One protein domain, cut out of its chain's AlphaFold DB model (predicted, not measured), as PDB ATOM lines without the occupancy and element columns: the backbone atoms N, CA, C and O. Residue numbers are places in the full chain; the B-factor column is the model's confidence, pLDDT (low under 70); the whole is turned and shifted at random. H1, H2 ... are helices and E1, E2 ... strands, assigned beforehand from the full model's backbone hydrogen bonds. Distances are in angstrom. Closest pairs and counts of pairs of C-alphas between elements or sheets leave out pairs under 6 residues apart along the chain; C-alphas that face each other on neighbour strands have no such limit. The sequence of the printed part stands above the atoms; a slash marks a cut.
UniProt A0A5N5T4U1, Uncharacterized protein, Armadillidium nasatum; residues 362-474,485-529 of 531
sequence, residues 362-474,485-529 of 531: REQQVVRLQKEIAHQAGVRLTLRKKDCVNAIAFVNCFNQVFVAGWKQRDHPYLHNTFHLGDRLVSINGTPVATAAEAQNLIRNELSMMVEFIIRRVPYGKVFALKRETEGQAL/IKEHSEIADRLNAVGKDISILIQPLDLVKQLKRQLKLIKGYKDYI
ATOM      1  N   ARG A 362      28.339   1.313   6.526       88.75
ATOM      2  CA  ARG A 362      28.989   2.391   5.781       88.75
ATOM      3  C   ARG A 362      30.498   2.186   5.635       88.75
ATOM      4  O   ARG A 362      31.031   2.427   4.555       88.75
ATOM      5  N   GLU A 363      31.179   1.686   6.668       90.50
ATOM      6  CA  GLU A 363      32.583   1.254   6.564       90.50
ATOM      7  C   GLU A 363      32.722   0.163   5.477       90.50
ATOM      8  O   GLU A 363      33.571   0.272   4.591       90.50
ATOM      9  N   GLN A 364      31.799  -0.807   5.436       92.12
ATOM     10  CA  GLN A 364      31.727  -1.836   4.385       92.12
ATOM     11  C   GLN A 364      31.451  -1.258   2.983       92.12
ATOM     12  O   GLN A 364      32.078  -1.681   2.009       92.12
ATOM     13  N   GLN A 365      30.541  -0.282   2.855       92.00
ATOM     14  CA  GLN A 365      30.275   0.419   1.588       92.00
ATOM     15  C   GLN A 365      31.516   1.168   1.075       92.00
ATOM     16  O   GLN A 365      31.813   1.099  -0.118       92.00
ATOM     17  N   VAL A 366      32.272   1.831   1.957       93.44
ATOM     18  CA  VAL A 366      33.525   2.509   1.590       93.44
ATOM     19  C   VAL A 366      34.587   1.505   1.147       93.44
ATOM     20  O   VAL A 366      35.175   1.699   0.085       93.44
ATOM     21  N   VAL A 367      34.791   0.404   1.878       94.12
ATOM     22  CA  VAL A 367      35.742  -0.656   1.484       94.12
ATOM     23  C   VAL A 367      35.360  -1.285   0.142       94.12
ATOM     24  O   VAL A 367      36.230  -1.559  -0.687       94.12
ATOM     25  N   ARG A 368      34.062  -1.482  -0.122       94.12
ATOM     26  CA  ARG A 368      33.580  -1.916  -1.439       94.12
ATOM     27  C   ARG A 368      33.919  -0.890  -2.523       94.12
ATOM     28  O   ARG A 368      34.446  -1.276  -3.561       94.12
ATOM     29  N   LEU A 369      33.641   0.393  -2.295       95.38
ATOM     30  CA  LEU A 369      33.894   1.439  -3.286       95.38
ATOM     31  C   LEU A 369      35.398   1.631  -3.550       95.38
ATOM     32  O   LEU A 369      35.795   1.805  -4.697       95.38
ATOM     33  N   GLN A 370      36.249   1.498  -2.530       95.81
ATOM     34  CA  GLN A 370      37.709   1.464  -2.682       95.81
ATOM     35  C   GLN A 370      38.167   0.280  -3.554       95.81
ATOM     36  O   GLN A 370      38.999   0.468  -4.441       95.81
ATOM     37  N   LYS A 371      37.588  -0.918  -3.369       95.81
ATOM     38  CA  LYS A 371      37.840  -2.086  -4.237       95.81
ATOM     39  C   LYS A 371      37.362  -1.855  -5.678       95.81
ATOM     40  O   LYS A 371      38.059  -2.254  -6.604       95.81
ATOM     41  N   GLU A 372      36.223  -1.188  -5.877       96.94
ATOM     42  CA  GLU A 372      35.720  -0.804  -7.208       96.94
ATOM     43  C   GLU A 372      36.629   0.235  -7.905       96.94
ATOM     44  O   GLU A 372      36.879   0.108  -9.102       96.94
ATOM     45  N   ILE A 373      37.170   1.221  -7.173       96.69
ATOM     46  CA  ILE A 373      38.119   2.232  -7.693       96.69
ATOM     47  C   ILE A 373      39.473   1.599  -8.057       96.69
ATOM     48  O   ILE A 373      40.038   1.898  -9.108       96.69
ATOM     49  N   ALA A 374      39.984   0.693  -7.219       96.06
ATOM     50  CA  ALA A 374      41.267   0.020  -7.437       96.06
ATOM     51  C   ALA A 374      41.246  -1.034  -8.567       96.06
ATOM     52  O   ALA A 374      42.297  -1.571  -8.927       96.06
ATOM     53  N   HIS A 375      40.076  -1.373  -9.121       95.75
ATOM     54  CA  HIS A 375      39.951  -2.498 -10.042       95.75
ATOM     55  C   HIS A 375      40.493  -2.184 -11.448       95.75
ATOM     56  O   HIS A 375      39.997  -1.300 -12.155       95.75
ATOM     57  N   GLN A 376      41.507  -2.940 -11.883       93.94
ATOM     58  CA  GLN A 376      42.249  -2.638 -13.112       93.94
ATOM     59  C   GLN A 376      41.502  -2.962 -14.415       93.94
ATOM     60  O   GLN A 376      41.761  -2.298 -15.413       93.94
ATOM     61  N   ALA A 377      40.541  -3.892 -14.430       93.69
ATOM     62  CA  ALA A 377      39.679  -4.082 -15.605       93.69
ATOM     63  C   ALA A 377      38.593  -2.990 -15.720       93.69
ATOM     64  O   ALA A 377      38.124  -2.683 -16.813       93.69
ATOM     65  N   GLY A 378      38.239  -2.347 -14.602       95.75
ATOM     66  CA  GLY A 378      37.060  -1.488 -14.485       95.75
ATOM     67  C   GLY A 378      35.798  -2.245 -14.054       95.75
ATOM     68  O   GLY A 378      35.684  -3.457 -14.208       95.75
ATOM     69  N   VAL A 379      34.845  -1.525 -13.466       97.69
ATOM     70  CA  VAL A 379      33.564  -2.083 -13.027       97.69
ATOM     71  C   VAL A 379      32.660  -2.260 -14.242       97.69
ATOM     72  O   VAL A 379      32.363  -1.293 -14.947       97.69
ATOM     73  N   ARG A 380      32.190  -3.492 -14.453       97.81
ATOM     74  CA  ARG A 380      31.130  -3.800 -15.413       97.81
ATOM     75  C   ARG A 380      29.761  -3.420 -14.848       97.81
ATOM     76  O   ARG A 380      29.409  -3.811 -13.737       97.81
ATOM     77  N   LEU A 381      28.979  -2.703 -15.645       97.62
ATOM     78  CA  LEU A 381      27.598  -2.315 -15.370       97.62
ATOM     79  C   LEU A 381      26.706  -2.774 -16.528       97.62
ATOM     80  O   LEU A 381      27.138  -2.770 -17.678       97.62
ATOM     81  N   THR A 382      25.449  -3.113 -16.246       97.56
ATOM     82  CA  THR A 382      24.466  -3.450 -17.285       97.56
ATOM     83  C   THR A 382      23.155  -2.731 -16.990       97.56
ATOM     84  O   THR A 382      22.576  -2.899 -15.917       97.56
ATOM     85  N   LEU A 383      22.690  -1.922 -17.938       97.50
ATOM     86  CA  LEU A 383      21.481  -1.102 -17.830       97.50
ATOM     87  C   LEU A 383      20.571  -1.342 -19.033       97.50
ATOM     88  O   LEU A 383      21.007  -1.873 -20.045       97.50
ATOM     89  N   ARG A 384      19.305  -0.930 -18.967       96.88
ATOM     90  CA  ARG A 384      18.425  -0.980 -20.145       96.88
ATOM     91  C   ARG A 384      18.743   0.172 -21.096       96.88
ATOM     92  O   ARG A 384      18.957   1.296 -20.644       96.88
ATOM     93  N   LYS A 385      18.666  -0.061 -22.408       96.50
ATOM     94  CA  LYS A 385      18.907   0.959 -23.448       96.50
ATOM     95  C   LYS A 385      18.086   2.236 -23.217       96.50
ATOM     96  O   LYS A 385      18.636   3.335 -23.135       96.50
ATOM     97  N   LYS A 386      16.771   2.077 -23.010       95.75
ATOM     98  CA  LYS A 386      15.823   3.174 -22.730       95.75
ATOM     99  C   LYS A 386      16.133   3.986 -21.463       95.75
ATOM    100  O   LYS A 386      15.666   5.107 -21.328       95.75
ATOM    101  N   ASP A 387      16.896   3.402 -20.543       94.81
ATOM    102  CA  ASP A 387      17.235   3.971 -19.241       94.81
ATOM    103  C   ASP A 387      18.601   4.705 -19.292       94.81
ATOM    104  O   ASP A 387      19.026   5.295 -18.301       94.81
ATOM    105  N   CYS A 388      19.263   4.708 -20.464       95.44
ATOM    106  CA  CYS A 388      20.544   5.372 -20.738       95.44
ATOM    107  C   CYS A 388      20.433   6.507 -21.778       95.44
ATOM    108  O   CYS A 388      21.036   7.571 -21.595       95.44
ATOM    109  N   VAL A 389      19.681   6.293 -22.871       94.56
ATOM    110  CA  VAL A 389      19.528   7.254 -23.987       94.56
ATOM    111  C   VAL A 389      19.029   8.607 -23.471       94.56
ATOM    112  O   VAL A 389      17.945   8.695 -22.905       94.56
ATOM    113  N   ASN A 390      19.802   9.679 -23.694       93.25
ATOM    114  CA  ASN A 390      19.487  11.048 -23.247       93.25
ATOM    115  C   ASN A 390      19.226  11.195 -21.724       93.25
ATOM    116  O   ASN A 390      18.657  12.207 -21.294       93.25
ATOM    117  N   ALA A 391      19.629  10.203 -20.921       95.69
ATOM    118  CA  ALA A 391      19.478  10.169 -19.466       95.69
ATOM    119  C   ALA A 391      20.798  10.460 -18.736       95.69
ATOM    120  O   ALA A 391      20.787  11.083 -17.676       95.69
ATOM    121  N   ILE A 392      21.929  10.046 -19.320       96.94
ATOM    122  CA  ILE A 392      23.282  10.195 -18.764       96.94
ATOM    123  C   ILE A 392      24.034  11.306 -19.514       96.94
ATOM    124  O   ILE A 392      24.051  11.331 -20.747       96.94
ATOM    125  N   ALA A 393      24.685  12.206 -18.774       97.12
ATOM    126  CA  ALA A 393      25.546  13.252 -19.318       97.12
ATOM    127  C   ALA A 393      27.009  12.781 -19.369       97.12
ATOM    128  O   ALA A 393      27.739  12.867 -18.378       97.12
ATOM    129  N   PHE A 394      27.439  12.308 -20.539       97.88
ATOM    130  CA  PHE A 394      28.849  12.051 -20.840       97.88
ATOM    131  C   PHE A 394      29.549  13.332 -21.314       97.88
ATOM    132  O   PHE A 394      28.968  14.108 -22.074       97.88
ATOM    133  N   VAL A 395      30.799  13.542 -20.897       97.50
ATOM    134  CA  VAL A 395      31.622  14.705 -21.278       97.50
ATOM    135  C   VAL A 395      33.059  14.312 -21.620       97.50
ATOM    136  O   VAL A 395      33.605  13.380 -21.034       97.50
ATOM    137  N   ASN A 396      33.692  15.071 -22.518       97.44
ATOM    138  CA  ASN A 396      35.105  14.916 -22.866       97.44
ATOM    139  C   ASN A 396      35.976  15.760 -21.918       97.44
ATOM    140  O   ASN A 396      35.881  16.987 -21.920       97.44
ATOM    141  N   CYS A 397      36.841  15.128 -21.124       94.12
ATOM    142  CA  CYS A 397      37.837  15.797 -20.276       94.12
ATOM    143  C   CYS A 397      39.169  15.038 -20.368       94.12
ATOM    144  O   CYS A 397      39.153  13.816 -20.368       94.12
ATOM    145  N   PHE A 398      40.317  15.724 -20.415       93.44
ATOM    146  CA  PHE A 398      41.650  15.082 -20.369       93.44
ATOM    147  C   PHE A 398      41.815  13.902 -21.359       93.44
ATOM    148  O   PHE A 398      42.319  12.837 -21.003       93.44
ATOM    149  N   ASN A 399      41.331  14.091 -22.594       95.00
ATOM    150  CA  ASN A 399      41.303  13.103 -23.686       95.00
ATOM    151  C   ASN A 399      40.592  11.775 -23.336       95.00
ATOM    152  O   ASN A 399      40.925  10.719 -23.865       95.00
ATOM    153  N   GLN A 400      39.622  11.825 -22.419       96.88
ATOM    154  CA  GLN A 400      38.849  10.689 -21.911       96.88
ATOM    155  C   GLN A 400      37.373  11.088 -21.721       96.88
ATOM    156  O   GLN A 400      37.036  12.274 -21.632       96.88
ATOM    157  N   VAL A 401      36.482  10.098 -21.633       98.25
ATOM    158  CA  VAL A 401      35.040  10.315 -21.434       98.25
ATOM    159  C   VAL A 401      34.654  10.064 -19.978       98.25
ATOM    160  O   VAL A 401      34.999   9.028 -19.411       98.25
ATOM    161  N   PHE A 402      33.904  10.990 -19.379       98.12
ATOM    162  CA  PHE A 402      33.453  10.913 -17.985       98.12
ATOM    163  C   PHE A 402      31.943  11.097 -17.843       98.12
ATOM    164  O   PHE A 402      31.322  11.818 -18.622       98.12
ATOM    165  N   VAL A 403      31.368  10.508 -16.792       97.56
ATOM    166  CA  VAL A 403      30.007  10.800 -16.325       97.56
ATOM    167  C   VAL A 403      30.020  12.104 -15.521       97.56
ATOM    168  O   VAL A 403      30.612  12.175 -14.444       97.56
ATOM    169  N   ALA A 404      29.354  13.142 -16.029       96.62
ATOM    170  CA  ALA A 404      29.213  14.439 -15.357       96.62
ATOM    171  C   ALA A 404      27.847  14.649 -14.683       96.62
ATOM    172  O   ALA A 404      27.666  15.647 -13.989       96.62
ATOM    173  N   GLY A 405      26.889  13.743 -14.884       95.44
ATOM    174  CA  GLY A 405      25.552  13.828 -14.300       95.44
ATOM    175  C   GLY A 405      24.553  12.889 -14.970       95.44
ATOM    176  O   GLY A 405      24.887  12.173 -15.917       95.44
ATOM    177  N   TRP A 406      23.319  12.896 -14.482       96.31
ATOM    178  CA  TRP A 406      22.202  12.122 -15.021       96.31
ATOM    179  C   TRP A 406      20.871  12.758 -14.613       96.31
ATOM    180  O   TRP A 406      20.804  13.524 -13.653       96.31
ATOM    181  N   LYS A 407      19.791  12.429 -15.329       94.75
ATOM    182  CA  LYS A 407      18.445  12.952 -15.060       94.75
ATOM    183  C   LYS A 407      17.826  12.344 -13.804       94.75
ATOM    184  O   LYS A 407      16.995  11.445 -13.879       94.75
ATOM    185  N   GLN A 408      18.228  12.844 -12.637       91.06
ATOM    186  CA  GLN A 408      17.872  12.305 -11.320       91.06
ATOM    187  C   GLN A 408      16.361  12.197 -11.058       91.06
ATOM    188  O   GLN A 408      15.940  11.276 -10.361       91.06
ATOM    189  N   ARG A 409      15.539  13.107 -11.595       90.81
ATOM    190  CA  ARG A 409      14.075  13.051 -11.435       90.81
ATOM    191  C   ARG A 409      13.449  11.916 -12.251       90.81
ATOM    192  O   ARG A 409      12.571  11.219 -11.755       90.81
ATOM    193  N   ASP A 410      13.912  11.741 -13.485       93.19
ATOM    194  CA  ASP A 410      13.273  10.871 -14.478       93.19
ATOM    195  C   ASP A 410      13.867   9.441 -14.447       93.19
ATOM    196  O   ASP A 410      13.168   8.455 -14.672       93.19
ATOM    197  N   HIS A 411      15.155   9.320 -14.097       93.19
ATOM    198  CA  HIS A 411      15.929   8.075 -14.012       93.19
ATOM    199  C   HIS A 411      16.607   7.927 -12.627       93.19
ATOM    200  O   HIS A 411      17.837   7.835 -12.536       93.19
ATOM    201  N   PRO A 412      15.844   7.914 -11.514       90.19
ATOM    202  CA  PRO A 412      16.402   8.070 -10.169       90.19
ATOM    203  C   PRO A 412      17.388   6.973  -9.765       90.19
ATOM    204  O   PRO A 412      18.336   7.262  -9.048       90.19
ATOM    205  N   TYR A 413      17.222   5.730 -10.227       91.38
ATOM    206  CA  TYR A 413      18.091   4.589  -9.886       91.38
ATOM    207  C   TYR A 413      19.556   4.748 -10.335       91.38
ATOM    208  O   TYR A 413      20.427   4.048  -9.814       91.38
ATOM    209  N   LEU A 414      19.856   5.674 -11.257       94.06
ATOM    210  CA  LEU A 414      21.221   5.906 -11.736       94.06
ATOM    211  C   LEU A 414      22.176   6.364 -10.617       94.06
ATOM    212  O   LEU A 414      23.357   6.028 -10.693       94.06
ATOM    213  N   HIS A 415      21.677   6.980  -9.531       90.25
ATOM    214  CA  HIS A 415      22.494   7.343  -8.357       90.25
ATOM    215  C   HIS A 415      23.132   6.149  -7.627       90.25
ATOM    216  O   HIS A 415      24.125   6.320  -6.930       90.25
ATOM    217  N   ASN A 416      22.574   4.942  -7.784       89.88
ATOM    218  CA  ASN A 416      23.143   3.703  -7.238       89.88
ATOM    219  C   ASN A 416      24.032   2.961  -8.250       89.88
ATOM    220  O   ASN A 416      24.578   1.906  -7.933       89.88
ATOM    221  N   THR A 417      24.151   3.476  -9.477       94.25
ATOM    222  CA  THR A 417      24.878   2.827 -10.577       94.25
ATOM    223  C   THR A 417      26.153   3.585 -10.934       94.25
ATOM    224  O   THR A 417      27.230   2.986 -10.992       94.25
ATOM    225  N   PHE A 418      26.042   4.900 -11.130       95.75
ATOM    226  CA  PHE A 418      27.145   5.784 -11.497       95.75
ATOM    227  C   PHE A 418      27.517   6.726 -10.359       95.75
ATOM    228  O   PHE A 418      26.671   7.176  -9.592       95.75
ATOM    229  N   HIS A 419      28.797   7.070 -10.309       94.81
ATOM    230  CA  HIS A 419      29.320   8.181  -9.535       94.81
ATOM    231  C   HIS A 419      29.754   9.291 -10.500       94.81
ATOM    232  O   HIS A 419      30.168   9.042 -11.634       94.81
ATOM    233  N   LEU A 420      29.674  10.540 -10.049       94.50
ATOM    234  CA  LEU A 420      30.217  11.674 -10.796       94.50
ATOM    235  C   LEU A 420      31.730  11.502 -10.953       94.50
ATOM    236  O   LEU A 420      32.411  11.160  -9.988       94.50
ATOM    237  N   GLY A 421      32.262  11.741 -12.146       96.06
ATOM    238  CA  GLY A 421      33.675  11.503 -12.438       96.06
ATOM    239  C   GLY A 421      34.043  10.028 -12.647       96.06
ATOM    240  O   GLY A 421      35.233   9.734 -12.745       96.06
ATOM    241  N   ASP A 422      33.075   9.110 -12.764       98.00
ATOM    242  CA  ASP A 422      33.327   7.789 -13.355       98.00
ATOM    243  C   ASP A 422      33.824   7.957 -14.796       98.00
ATOM    244  O   ASP A 422      33.208   8.669 -15.595       98.00
ATOM    245  N   ARG A 423      34.939   7.302 -15.138       98.06
ATOM    246  CA  ARG A 423      35.493   7.293 -16.498       98.06
ATOM    247  C   ARG A 423      34.871   6.147 -17.284       98.06
ATOM    248  O   ARG A 423      34.983   4.998 -16.865       98.06
ATOM    249  N   LEU A 424      34.312   6.435 -18.452       98.44
ATOM    250  CA  LEU A 424      33.888   5.417 -19.408       98.44
ATOM    251  C   LEU A 424      35.112   4.795 -20.107       98.44
ATOM    252  O   LEU A 424      36.047   5.504 -20.481       98.44
ATOM    253  N   VAL A 425      35.115   3.467 -20.254       98.25
ATOM    254  CA  VAL A 425      36.162   2.705 -20.957       98.25
ATOM    255  C   VAL A 425      35.603   2.117 -22.249       98.25
ATOM    256  O   VAL A 425      36.153   2.369 -23.319       98.25
ATOM    257  N   SER A 426      34.497   1.379 -22.158       98.44
ATOM    258  CA  SER A 426      33.821   0.769 -23.305       98.44
ATOM    259  C   SER A 426      32.309   0.671 -23.104       98.44
ATOM    260  O   SER A 426      31.811   0.717 -21.973       98.44
ATOM    261  N   ILE A 427      31.585   0.531 -24.215       98.44
ATOM    262  CA  ILE A 427      30.158   0.206 -24.279       98.44
ATOM    263  C   ILE A 427      30.009  -1.010 -25.192       98.44
ATOM    264  O   ILE A 427      30.504  -0.986 -26.314       98.44
ATOM    265  N   ASN A 428      29.361  -2.074 -24.710       97.31
ATOM    266  CA  ASN A 428      29.165  -3.340 -25.436       97.31
ATOM    267  C   ASN A 428      30.469  -3.900 -26.047       97.31
ATOM    268  O   ASN A 428      30.507  -4.347 -27.188       97.31
ATOM    269  N   GLY A 429      31.570  -3.818 -25.291       96.75
ATOM    270  CA  GLY A 429      32.916  -4.203 -25.737       96.75
ATOM    271  C   GLY A 429      33.649  -3.137 -26.563       96.75
ATOM    272  O   GLY A 429      34.871  -3.044 -26.462       96.75
ATOM    273  N   THR A 430      32.945  -2.277 -27.303       98.12
ATOM    274  CA  THR A 430      33.548  -1.200 -28.107       98.12
ATOM    275  C   THR A 430      34.189  -0.130 -27.209       98.12
ATOM    276  O   THR A 430      33.480   0.464 -26.388       98.12
ATOM    277  N   PRO A 431      35.505   0.145 -27.314       98.00
ATOM    278  CA  PRO A 431      36.153   1.210 -26.547       98.00
ATOM    279  C   PRO A 431      35.605   2.581 -26.954       98.00
ATOM    280  O   PRO A 431      35.222   2.774 -28.103       98.00
ATOM    281  N   VAL A 432      35.572   3.537 -26.022       98.00
ATOM    282  CA  VAL A 432      34.983   4.863 -26.269       98.00
ATOM    283  C   VAL A 432      36.008   5.977 -26.074       98.00
ATOM    284  O   VAL A 432      36.505   6.199 -24.969       98.00
ATOM    285  N   ALA A 433      36.274   6.719 -27.147       97.12
ATOM    286  CA  ALA A 433      37.129   7.898 -27.174       97.12
ATOM    287  C   ALA A 433      36.348   9.208 -26.948       97.12
ATOM    288  O   ALA A 433      36.906  10.155 -26.391       97.12
ATOM    289  N   THR A 434      35.067   9.293 -27.346       98.25
ATOM    290  CA  THR A 434      34.278  10.540 -27.233       98.25
ATOM    291  C   THR A 434      32.863  10.370 -26.667       98.25
ATOM    292  O   THR A 434      32.191   9.360 -26.841       98.25
ATOM    293  N   ALA A 435      32.347  11.414 -26.015       97.50
ATOM    294  CA  ALA A 435      30.978  11.457 -25.502       97.50
ATOM    295  C   ALA A 435      29.902  11.419 -26.610       97.50
ATOM    296  O   ALA A 435      28.781  10.975 -26.362       97.50
ATOM    297  N   ALA A 436      30.224  11.864 -27.830       96.88
ATOM    298  CA  ALA A 436      29.318  11.785 -28.979       96.88
ATOM    299  C   ALA A 436      29.186  10.337 -29.486       96.88
ATOM    300  O   ALA A 436      28.076   9.850 -29.690       96.88
ATOM    301  N   GLU A 437      30.315   9.639 -29.598       97.81
ATOM    302  CA  GLU A 437      30.405   8.200 -29.854       97.81
ATOM    303  C   GLU A 437      29.685   7.385 -28.770       97.81
ATOM    304  O   GLU A 437      28.858   6.546 -29.113       97.81
ATOM    305  N   ALA A 438      29.874   7.706 -27.483       98.12
ATOM    306  CA  ALA A 438      29.134   7.078 -26.381       98.12
ATOM    307  C   ALA A 438      27.611   7.129 -26.605       98.12
ATOM    308  O   ALA A 438      26.921   6.115 -26.519       98.12
ATOM    309  N   GLN A 439      27.079   8.309 -26.946       97.00
ATOM    310  CA  GLN A 439      25.650   8.488 -27.224       97.00
ATOM    311  C   GLN A 439      25.211   7.790 -28.524       97.00
ATOM    312  O   GLN A 439      24.067   7.347 -28.609       97.00
ATOM    313  N   ASN A 440      26.086   7.671 -29.529       97.56
ATOM    314  CA  ASN A 440      25.803   6.917 -30.753       97.56
ATOM    315  C   ASN A 440      25.714   5.410 -30.482       97.56
ATOM    316  O   ASN A 440      24.727   4.801 -30.878       97.56
ATOM    317  N   LEU A 441      26.670   4.828 -29.753       98.06
ATOM    318  CA  LEU A 441      26.656   3.409 -29.374       98.06
ATOM    319  C   LEU A 441      25.382   3.065 -28.586       98.06
ATOM    320  O   LEU A 441      24.643   2.162 -28.970       98.06
ATOM    321  N   ILE A 442      25.039   3.859 -27.564       97.75
ATOM    322  CA  ILE A 442      23.816   3.657 -26.760       97.75
ATOM    323  C   ILE A 442      22.537   3.797 -27.611       97.75
ATOM    324  O   ILE A 442      21.558   3.091 -27.364       97.75
ATOM    325  N   ARG A 443      22.503   4.696 -28.606       96.62
ATOM    326  CA  ARG A 443      21.346   4.842 -29.514       96.62
ATOM    327  C   ARG A 443      21.235   3.706 -30.527       96.62
ATOM    328  O   ARG A 443      20.115   3.278 -30.807       96.62
ATOM    329  N   ASN A 444      22.357   3.228 -31.051       96.88
ATOM    330  CA  ASN A 444      22.395   2.256 -32.140       96.88
ATOM    331  C   ASN A 444      22.301   0.805 -31.648       96.88
ATOM    332  O   ASN A 444      21.886  -0.051 -32.420       96.88
ATOM    333  N   GLU A 445      22.615   0.539 -30.375       95.75
ATOM    334  CA  GLU A 445      22.570  -0.803 -29.785       95.75
ATOM    335  C   GLU A 445      21.232  -1.521 -30.039       95.75
ATOM    336  O   GLU A 445      20.166  -0.969 -29.766       95.75
ATOM    337  N   LEU A 446      21.264  -2.752 -30.549       95.00
ATOM    338  CA  LEU A 446      20.053  -3.511 -30.881       95.00
ATOM    339  C   LEU A 446      19.461  -4.218 -29.650       95.00
ATOM    340  O   LEU A 446      18.244  -4.383 -29.546       95.00
ATOM    341  N   SER A 447      20.308  -4.580 -28.689       95.44
ATOM    342  CA  SER A 447      19.923  -5.150 -27.405       95.44
ATOM    343  C   SER A 447      19.058  -4.195 -26.571       95.44
ATOM    344  O   SER A 447      19.243  -2.976 -26.529       95.44
ATOM    345  N   MET A 448      18.134  -4.774 -25.802       96.25
ATOM    346  CA  MET A 448      17.398  -4.046 -24.762       96.25
ATOM    347  C   MET A 448      18.282  -3.668 -23.563       96.25
ATOM    348  O   MET A 448      17.882  -2.823 -22.758       96.25
ATOM    349  N   MET A 449      19.467  -4.274 -23.444       97.31
ATOM    350  CA  MET A 449      20.441  -4.074 -22.372       97.31
ATOM    351  C   MET A 449      21.780  -3.593 -22.949       97.31
ATOM    352  O   MET A 449      22.299  -4.191 -23.884       97.31
ATOM    353  N   VAL A 450      22.339  -2.542 -22.357       98.06
ATOM    354  CA  VAL A 450      23.638  -1.951 -22.685       98.06
ATOM    355  C   VAL A 450      24.616  -2.281 -21.558       98.06
ATOM    356  O   VAL A 450      24.347  -1.992 -20.386       98.06
ATOM    357  N   GLU A 451      25.740  -2.890 -21.912       98.19
ATOM    358  CA  GLU A 451      26.886  -3.142 -21.045       98.19
ATOM    359  C   GLU A 451      27.859  -1.958 -21.103       98.19
ATOM    360  O   GLU A 451      28.173  -1.442 -22.174       98.19
ATOM    361  N   PHE A 452      28.354  -1.536 -19.943       98.44
ATOM    362  CA  PHE A 452      29.374  -0.500 -19.802       98.44
ATOM    363  C   PHE A 452      30.538  -1.062 -18.995       98.44
ATOM    364  O   PHE A 452      30.317  -1.693 -17.958       98.44
ATOM    365  N   ILE A 453      31.769  -0.747 -19.393       98.44
ATOM    366  CA  ILE A 453      32.935  -0.859 -18.513       98.44
ATOM    367  C   ILE A 453      33.363   0.554 -18.131       98.44
ATOM    368  O   ILE A 453      33.594   1.403 -18.996       98.44
ATOM    369  N   ILE A 454      33.465   0.814 -16.828       98.38
ATOM    370  CA  ILE A 454      33.918   2.096 -16.281       98.38
ATOM    371  C   ILE A 454      35.146   1.911 -15.386       98.38
ATOM    372  O   ILE A 454      35.255   0.920 -14.668       98.38
ATOM    373  N   ARG A 455      36.050   2.892 -15.323       98.19
ATOM    374  CA  ARG A 455      36.882   3.042 -14.119       98.19
ATOM    375  C   ARG A 455      36.082   3.866 -13.124       98.19
ATOM    376  O   ARG A 455      35.755   5.021 -13.404       98.19
ATOM    377  N   ARG A 456      35.746   3.251 -11.988       98.12
ATOM    378  CA  ARG A 456      35.044   3.912 -10.890       98.12
ATOM    379  C   ARG A 456      35.932   5.037 -10.360       98.12
ATOM    380  O   ARG A 456      37.058   4.763  -9.963       98.12
ATOM    381  N   VAL A 457      35.439   6.275 -10.418       96.69
ATOM    382  CA  VAL A 457      36.065   7.537  -9.973       96.69
ATOM    383  C   VAL A 457      37.607   7.477  -9.861       96.69
ATOM    384  O   VAL A 457      38.144   7.511  -8.753       96.69
ATOM    385  N   PRO A 458      38.360   7.392 -10.977       96.50
ATOM    386  CA  PRO A 458      39.767   6.964 -10.962       96.50
ATOM    387  C   PRO A 458      40.735   7.951 -10.291       96.50
ATOM    388  O   PRO A 458      41.861   7.584  -9.969       96.50
ATOM    389  N   TYR A 459      40.305   9.195 -10.069       95.31
ATOM    390  CA  TYR A 459      41.061  10.223  -9.343       95.31
ATOM    391  C   TYR A 459      40.498  10.500  -7.939       95.31
ATOM    392  O   TYR A 459      40.970  11.401  -7.247       95.31
ATOM    393  N   GLY A 460      39.453   9.776  -7.533       94.31
ATOM    394  CA  GLY A 460      38.767   9.976  -6.264       94.31
ATOM    395  C   GLY A 460      39.445   9.256  -5.102       94.31
ATOM    396  O   GLY A 460      40.038   8.192  -5.264       94.31
ATOM    397  N   LYS A 461      39.298   9.807  -3.896       93.31
ATOM    398  CA  LYS A 461      39.610   9.117  -2.636       93.31
ATOM    399  C   LYS A 461      38.357   9.049  -1.777       93.31
ATOM    400  O   LYS A 461      37.623  10.031  -1.693       93.31
ATOM    401  N   VAL A 462      38.107   7.897  -1.157       93.56
ATOM    402  CA  VAL A 462      36.894   7.647  -0.368       93.56
ATOM    403  C   VAL A 462      37.275   7.264   1.051       93.56
ATOM    404  O   VAL A 462      38.071   6.347   1.255       93.56
ATOM    405  N   PHE A 463      36.673   7.954   2.012       89.50
ATOM    406  CA  PHE A 463      36.938   7.817   3.437       89.50
ATOM    407  C   PHE A 463      35.655   7.429   4.170       89.50
ATOM    408  O   PHE A 463      34.588   7.980   3.891       89.50
ATOM    409  N   ALA A 464      35.774   6.508   5.124       89.62
ATOM    410  CA  ALA A 464      34.791   6.328   6.181       89.62
ATOM    411  C   ALA A 464      35.240   7.197   7.360       89.62
ATOM    412  O   ALA A 464      36.393   7.121   7.778       89.62
ATOM    413  N   LEU A 465      34.342   8.039   7.859       86.31
ATOM    414  CA  LEU A 465      34.551   8.873   9.036       86.31
ATOM    415  C   LEU A 465      33.548   8.454  10.100       86.31
ATOM    416  O   LEU A 465      32.398   8.145   9.784       86.31
ATOM    417  N   LYS A 466      33.969   8.474  11.361       85.12
ATOM    418  CA  LYS A 466      33.109   8.136  12.488       85.12
ATOM    419  C   LYS A 466      33.190   9.212  13.554       85.12
ATOM    420  O   LYS A 466      34.274   9.522  14.036       85.12
ATOM    421  N   ARG A 467      32.031   9.747  13.921       83.88
ATOM    422  CA  ARG A 467      31.852  10.620  15.077       83.88
ATOM    423  C   ARG A 467      31.761   9.783  16.352       83.88
ATOM    424  O   ARG A 467      31.116   8.732  16.377       83.88
ATOM    425  N   GLU A 468      32.344  10.283  17.428       82.12
ATOM    426  CA  GLU A 468      32.198   9.756  18.783       82.12
ATOM    427  C   GLU A 468      30.790  10.077  19.309       82.12
ATOM    428  O   GLU A 468      30.065   9.197  19.790       82.12
ATOM    429  N   THR A 469      30.356  11.327  19.130       81.31
ATOM    430  CA  THR A 469      29.039  11.851  19.520       81.31
ATOM    431  C   THR A 469      28.225  12.315  18.312       81.31
ATOM    432  O   THR A 469      28.746  12.644  17.250       81.31
ATOM    433  N   GLU A 470      26.901  12.288  18.433       76.19
ATOM    434  CA  GLU A 470      26.030  12.808  17.377       76.19
ATOM    435  C   GLU A 470      26.084  14.344  17.375       76.19
ATOM    436  O   GLU A 470      26.235  14.955  18.430       76.19
ATOM    437  N   GLY A 471      26.066  14.967  16.193       73.06
ATOM    438  CA  GLY A 471      26.308  16.409  16.040       73.06
ATOM    439  C   GLY A 471      27.777  16.861  16.143       73.06
ATOM    440  O   GLY A 471      28.052  18.036  15.917       73.06
ATOM    441  N   GLN A 472      28.742  15.973  16.420       75.69
ATOM    442  CA  GLN A 472      30.166  16.338  16.492       75.69
ATOM    443  C   GLN A 472      30.674  16.938  15.166       75.69
ATOM    444  O   GLN A 472      30.445  16.379  14.088       75.69
ATOM    445  N   ALA A 473      31.398  18.056  15.216       68.81
ATOM    446  CA  ALA A 473      32.040  18.615  14.027       68.81
ATOM    447  C   ALA A 473      33.103  17.642  13.477       68.81
ATOM    448  O   ALA A 473      33.878  17.070  14.237       68.81
ATOM    449  N   LEU A 474      33.172  17.472  12.152       69.75
ATOM    450  CA  LEU A 474      34.120  16.543  11.508       69.75
ATOM    451  C   LEU A 474      35.570  17.065  11.424       69.75
ATOM    452  O   LEU A 474      36.405  16.423  10.796       69.75
ATOM    453  N   ILE A 485      33.684  24.119   1.556       46.22
ATOM    454  CA  ILE A 485      32.430  23.831   2.304       46.22
ATOM    455  C   ILE A 485      32.048  25.007   3.222       46.22
ATOM    456  O   ILE A 485      32.764  25.275   4.174       46.22
ATOM    457  N   LYS A 486      30.954  25.742   2.959       40.78
ATOM    458  CA  LYS A 486      30.578  26.921   3.781       40.78
ATOM    459  C   LYS A 486      29.949  26.530   5.122       40.78
ATOM    460  O   LYS A 486      29.136  25.617   5.155       40.78
ATOM    461  N   GLU A 487      30.250  27.280   6.184       42.03
ATOM    462  CA  GLU A 487      29.566  27.151   7.487       42.03
ATOM    463  C   GLU A 487      28.062  27.453   7.372       42.03
ATOM    464  O   GLU A 487      27.247  26.805   8.016       42.03
ATOM    465  N   HIS A 488      27.683  28.349   6.455       43.16
ATOM    466  CA  HIS A 488      26.306  28.532   5.989       43.16
ATOM    467  C   HIS A 488      26.115  27.857   4.621       43.16
ATOM    468  O   HIS A 488      26.030  28.516   3.581       43.16
ATOM    469  N   SER A 489      26.135  26.524   4.605       49.91
ATOM    470  CA  SER A 489      25.917  25.707   3.408       49.91
ATOM    471  C   SER A 489      24.944  24.577   3.694       49.91
ATOM    472  O   SER A 489      25.044  23.929   4.727       49.91
ATOM    473  N   GLU A 490      24.134  24.239   2.693       54.12
ATOM    474  CA  GLU A 490      23.388  22.978   2.604       54.12
ATOM    475  C   GLU A 490      24.259  21.748   2.950       54.12
ATOM    476  O   GLU A 490      23.774  20.760   3.492       54.12
ATOM    477  N   ILE A 491      25.571  21.807   2.680       59.34
ATOM    478  CA  ILE A 491      26.527  20.751   3.040       59.34
ATOM    479  C   ILE A 491      26.685  20.620   4.564       59.34
ATOM    480  O   ILE A 491      26.800  19.499   5.047       59.34
ATOM    481  N   ALA A 492      26.671  21.716   5.328       61.16
ATOM    482  CA  ALA A 492      26.760  21.672   6.788       61.16
ATOM    483  C   ALA A 492      25.508  21.015   7.389       61.16
ATOM    484  O   ALA A 492      25.629  20.068   8.166       61.16
ATOM    485  N   ASP A 493      24.317  21.416   6.936       64.44
ATOM    486  CA  ASP A 493      23.050  20.790   7.336       64.44
ATOM    487  C   ASP A 493      23.014  19.304   6.954       64.44
ATOM    488  O   ASP A 493      22.662  18.456   7.772       64.44
ATOM    489  N   ARG A 494      23.464  18.953   5.742       65.25
ATOM    490  CA  ARG A 494      23.544  17.557   5.280       65.25
ATOM    491  C   ARG A 494      24.599  16.738   6.026       65.25
ATOM    492  O   ARG A 494      24.386  15.545   6.211       65.25
ATOM    493  N   LEU A 495      25.702  17.331   6.483       67.81
ATOM    494  CA  LEU A 495      26.670  16.657   7.357       67.81
ATOM    495  C   LEU A 495      26.133  16.502   8.785       67.81
ATOM    496  O   LEU A 495      26.427  15.502   9.430       67.81
ATOM    497  N   ASN A 496      25.323  17.436   9.281       66.00
ATOM    498  CA  ASN A 496      24.702  17.354  10.604       66.00
ATOM    499  C   ASN A 496      23.515  16.381  10.643       66.00
ATOM    500  O   ASN A 496      23.364  15.659  11.622       66.00
ATOM    501  N   ALA A 497      22.742  16.284   9.558       63.25
ATOM    502  CA  ALA A 497      21.633  15.341   9.401       63.25
ATOM    503  C   ALA A 497      22.072  13.882   9.151       63.25
ATOM    504  O   ALA A 497      21.244  12.973   9.198       63.25
ATOM    505  N   VAL A 498      23.357  13.626   8.878       69.38
ATOM    506  CA  VAL A 498      23.905  12.264   8.869       69.38
ATOM    507  C   VAL A 498      24.393  11.908  10.274       69.38
ATOM    508  O   VAL A 498      25.166  12.650  10.874       69.38
ATOM    509  N   GLY A 499      23.978  10.738  10.771       79.00
ATOM    510  CA  GLY A 499      24.396  10.202  12.070       79.00
ATOM    511  C   GLY A 499      25.898   9.889  12.179       79.00
ATOM    512  O   GLY A 499      26.721  10.335  11.380       79.00
ATOM    513  N   LYS A 500      26.283   9.108  13.196       83.81
ATOM    514  CA  LYS A 500      27.698   8.967  13.595       83.81
ATOM    515  C   LYS A 500      28.648   8.463  12.502       83.81
ATOM    516  O   LYS A 500      29.769   8.955  12.424       83.81
ATOM    517  N   ASP A 501      28.214   7.523  11.668       85.88
ATOM    518  CA  ASP A 501      29.030   6.997  10.572       85.88
ATOM    519  C   ASP A 501      28.754   7.785   9.281       85.88
ATOM    520  O   ASP A 501      27.615   7.829   8.801       85.88
ATOM    521  N   ILE A 502      29.805   8.358   8.690       85.88
ATOM    522  CA  ILE A 502      29.780   9.250   7.518       85.88
ATOM    523  C   ILE A 502      30.753   8.730   6.448       85.88
ATOM    524  O   ILE A 502      31.724   8.040   6.748       85.88
ATOM    525  N   SER A 503      30.476   9.000   5.172       88.62
ATOM    526  CA  SER A 503      31.354   8.621   4.059       88.62
ATOM    527  C   SER A 503      31.534   9.804   3.130       88.62
ATOM    528  O   SER A 503      30.554  10.417   2.709       88.62
ATOM    529  N   ILE A 504      32.789  10.125   2.828       88.12
ATOM    530  CA  ILE A 504      33.155  11.280   2.008       88.12
ATOM    531  C   ILE A 504      33.989  10.797   0.829       88.12
ATOM    532  O   ILE A 504      34.965  10.067   1.001       88.12
ATOM    533  N   LEU A 505      33.592  11.227  -0.367       90.69
ATOM    534  CA  LEU A 505      34.339  11.056  -1.603       90.69
ATOM    535  C   LEU A 505      34.929  12.417  -1.992       90.69
ATOM    536  O   LEU A 505      34.199  13.396  -2.125       90.69
ATOM    537  N   ILE A 506      36.248  12.469  -2.161       90.94
ATOM    538  CA  ILE A 506      37.017  13.672  -2.501       90.94
ATOM    539  C   ILE A 506      37.580  13.504  -3.916       90.94
ATOM    540  O   ILE A 506      38.073  12.428  -4.253       90.94
ATOM    541  N   GLN A 507      37.526  14.558  -4.733       92.44
ATOM    542  CA  GLN A 507      38.066  14.600  -6.100       92.44
ATOM    543  C   GLN A 507      38.969  15.827  -6.300       92.44
ATOM    544  O   GLN A 507      38.766  16.835  -5.619       92.44
ATOM    545  N   PRO A 508      39.919  15.796  -7.256       93.19
ATOM    546  CA  PRO A 508      40.682  16.974  -7.648       93.19
ATOM    547  C   PRO A 508      39.755  18.094  -8.122       93.19
ATOM    548  O   PRO A 508      38.890  17.887  -8.977       93.19
ATOM    549  N   LEU A 509      39.958  19.300  -7.592       87.38
ATOM    550  CA  LEU A 509      39.093  20.442  -7.876       87.38
ATOM    551  C   LEU A 509      39.021  20.763  -9.377       87.38
ATOM    552  O   LEU A 509      37.954  21.110  -9.875       87.38
ATOM    553  N   ASP A 510      40.124  20.628 -10.110       92.56
ATOM    554  CA  ASP A 510      40.173  21.017 -11.521       92.56
ATOM    555  C   ASP A 510      39.493  19.995 -12.445       92.56
ATOM    556  O   ASP A 510      38.898  20.384 -13.452       92.56
ATOM    557  N   LEU A 511      39.431  18.720 -12.033       93.56
ATOM    558  CA  LEU A 511      38.529  17.732 -12.633       93.56
ATOM    559  C   LEU A 511      37.071  18.164 -12.434       93.56
ATOM    560  O   LEU A 511      36.333  18.272 -13.409       93.56
ATOM    561  N   VAL A 512      36.662  18.490 -11.203       92.44
ATOM    562  CA  VAL A 512      35.280  18.921 -10.907       92.44
ATOM    563  C   VAL A 512      34.921  20.220 -11.643       92.44
ATOM    564  O   VAL A 512      33.829  20.324 -12.205       92.44
ATOM    565  N   LYS A 513      35.837  21.198 -11.714       92.69
ATOM    566  CA  LYS A 513      35.674  22.426 -12.512       92.69
ATOM    567  C   LYS A 513      35.479  22.101 -13.996       92.69
ATOM    568  O   LYS A 513      34.561  22.647 -14.606       92.69
ATOM    569  N   GLN A 514      36.295  21.216 -14.573       94.94
ATOM    570  CA  GLN A 514      36.202  20.857 -15.990       94.94
ATOM    571  C   GLN A 514      34.937  20.037 -16.296       94.94
ATOM    572  O   GLN A 514      34.254  20.348 -17.270       94.94
ATOM    573  N   LEU A 515      34.545  19.088 -15.436       94.44
ATOM    574  CA  LEU A 515      33.262  18.377 -15.533       94.44
ATOM    575  C   LEU A 515      32.087  19.368 -15.502       94.44
ATOM    576  O   LEU A 515      31.251  19.353 -16.404       94.44
ATOM    577  N   LYS A 516      32.058  20.299 -14.533       93.12
ATOM    578  CA  LYS A 516      31.030  21.356 -14.450       93.12
ATOM    579  C   LYS A 516      31.072  22.331 -15.641       93.12
ATOM    580  O   LYS A 516      30.027  22.867 -16.005       93.12
ATOM    581  N   ARG A 517      32.236  22.567 -16.264       94.88
ATOM    582  CA  ARG A 517      32.378  23.388 -17.484       94.88
ATOM    583  C   ARG A 517      31.802  22.680 -18.710       94.88
ATOM    584  O   ARG A 517      31.020  23.289 -19.428       94.88
ATOM    585  N   GLN A 518      32.164  21.417 -18.930       95.50
ATOM    586  CA  GLN A 518      31.700  20.630 -20.075       95.50
ATOM    587  C   GLN A 518      30.206  20.302 -19.973       95.50
ATOM    588  O   GLN A 518      29.483  20.438 -20.956       95.50
ATOM    589  N   LEU A 519      29.712  19.974 -18.772       94.06
ATOM    590  CA  LEU A 519      28.287  19.734 -18.520       94.06
ATOM    591  C   LEU A 519      27.427  20.924 -18.974       94.06
ATOM    592  O   LEU A 519      26.414  20.722 -19.634       94.06
ATOM    593  N   LYS A 520      27.859  22.163 -18.700       94.75
ATOM    594  CA  LYS A 520      27.158  23.397 -19.109       94.75
ATOM    595  C   LYS A 520      27.052  23.606 -20.626       94.75
ATOM    596  O   LYS A 520      26.249  24.436 -21.041       94.75
ATOM    597  N   LEU A 521      27.826  22.885 -21.444       94.38
ATOM    598  CA  LEU A 521      27.716  22.922 -22.908       94.38
ATOM    599  C   LEU A 521      26.577  22.027 -23.434       94.38
ATOM    600  O   LEU A 521      26.166  22.166 -24.584       94.38
ATOM    601  N   ILE A 522      26.044  21.120 -22.608       93.38
ATOM    602  CA  ILE A 522      24.945  20.226 -22.987       93.38
ATOM    603  C   ILE A 522      23.616  21.000 -22.953       93.38
ATOM    604  O   ILE A 522      23.266  21.646 -21.962       93.38
ATOM    605  N   LYS A 523      22.825  20.914 -24.031       92.38
ATOM    606  CA  LYS A 523      21.477  21.504 -24.073       92.38
ATOM    607  C   LYS A 523      20.609  20.881 -22.973       92.38
ATOM    608  O   LYS A 523      20.460  19.664 -22.914       92.38
ATOM    609  N   GLY A 524      20.037  21.723 -22.110       91.31
ATOM    610  CA  GLY A 524      19.270  21.263 -20.949       91.31
ATOM    611  C   GLY A 524      20.132  20.738 -19.795       91.31
ATOM    612  O   GLY A 524      19.639  19.954 -18.996       91.31
ATOM    613  N   TYR A 525      21.405  21.152 -19.669       92.88
ATOM    614  CA  TYR A 525      22.321  20.651 -18.626       92.88
ATOM    615  C   TYR A 525      21.736  20.642 -17.203       92.88
ATOM    616  O   TYR A 525      22.098  19.773 -16.413       92.88
ATOM    617  N   LYS A 526      20.827  21.581 -16.889       91.81
ATOM    618  CA  LYS A 526      20.119  21.683 -15.603       91.81
ATOM    619  C   LYS A 526      19.385  20.395 -15.220       91.81
ATOM    620  O   LYS A 526      19.384  20.042 -14.048       91.81
ATOM    621  N   ASP A 527      18.840  19.675 -16.199       91.19
ATOM    622  CA  ASP A 527      18.076  18.443 -15.984       91.19
ATOM    623  C   ASP A 527      18.967  17.283 -15.508       91.19
ATOM    624  O   ASP A 527      18.475  16.334 -14.905       91.19
ATOM    625  N   TYR A 528      20.278  17.362 -15.767       88.06
ATOM    626  CA  TYR A 528      21.276  16.339 -15.435       88.06
ATOM    627  C   TYR A 528      22.039  16.632 -14.125       88.06
ATOM    628  O   TYR A 528      23.000  15.927 -13.806       88.06
ATOM    629  N   ILE A 529      21.690  17.701 -13.396       72.25
ATOM    630  CA  ILE A 529      22.454  18.155 -12.224       72.25
ATOM    631  C   ILE A 529      22.166  17.289 -10.994       72.25
ATOM    632  O   ILE A 529      21.033  17.189 -10.529       72.25
TER     633      ILE A 529
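This is residues 362 to 474 and 485 to 529 of the 531 residues of an uncharacterized protein of Armadillidium nasatum (UniProt A0A5N5T4U1). A strongly twisted five-stranded sheet, curled like part of a barrel, makes a body with H3 and H5 packed on it, and an arm made of the two-stranded ribbon E6 and E7, with H1 alongside it, reaches away from this body. At the ribbon's end away from the body, the unnamed residues 467 to 474 make a loop after E6, H4 lies off to one side of the ribbon, joined to E7 by a tight link of 4 residues, and residues 485 to 491, of which 490 to 491 belong to H4, stick out. The printed part has 158 residues with six named helices and seven named strands, in the order H1 E1 E2 E3 H2 E4 H3 E5 E6 H4 E7 H5 H6. The large sheet has the order E1, E5, E4, E3, E2 and both sheets are antiparallel; the class is mixed, helices and strands. The whole is compact by its radius of gyration of the C-alphas, 16.8 A, but elongated in outline, spanning 53 by 31 by 29 A.

The large sheet runs E1, residues 379 to 384, E5, residues 449 to 455, E4, residues 423 to 427, E3, residues 400 to 406, and E2, residues 392 to 397. Across its neighbours, N 381 and O 452 are 2.9 A apart, N 453 and O 426 3.0 A, N 424 and O 401 2.8 A, and N 395 and O 402 2.9 A, within hydrogen-bond range. E2 and E3 form a hairpin. H3, residues 435 to 444, is on the sheet at a height of 8.2 A; its closest C-alphas to E2 are Ala 435 and Phe 394, 5.2 A apart. H5, residues 509 to 519, is on it at a height of 7.4 A, with the C-alphas of Leu 515 and Ala 404 of E3 closest, 5.7 A apart. With H5 on one face and H3 on the other, there are three layers, helices on both faces of a sheet. H6, residues 525 to 528, only grazes the sheet, as does H2, residues 412 to 416. E6, residues 461 to 466, and E7, residues 501 to 506, are antiparallel at 159 degrees, with N 463 and O 504 2.9 A apart. H1, residues 362 to 373, comes closest to E6 at the C-alphas of Glu 363 and Ala 464, 5.5 A apart. H4, residues 490 to 496, is apart from H1 and H5. Each O i to N i+4 pair is within hydrogen-bond range in H1, H3, H4 and H5; H2 has 0 of 1, but 2 of 2 O i to N i+3 pairs, and H6 is too short for an O i to N i+4 pair.

E5 is 19.7 A long from first to last C-alpha, E3 18.1 A, E1 16.8 A, E7 16.7 A, E6 16.5 A, H1 16.3 A and H5 15.2 A. C-alpha 362 begins H1 at (28.989, 2.391, 5.781), and C-alpha 528 ends H6 at (21.276, 16.339, -15.435).

The C-alphas farthest apart, of Leu 446 and Thr 469, are 53.5 A apart. Residues 475 to 484 are not printed, with 11.9 A between C-alphas 474 and 485. Of the links printed whole, none is long. Residues 473 to 474 and 485 to 498 have pLDDT under 70.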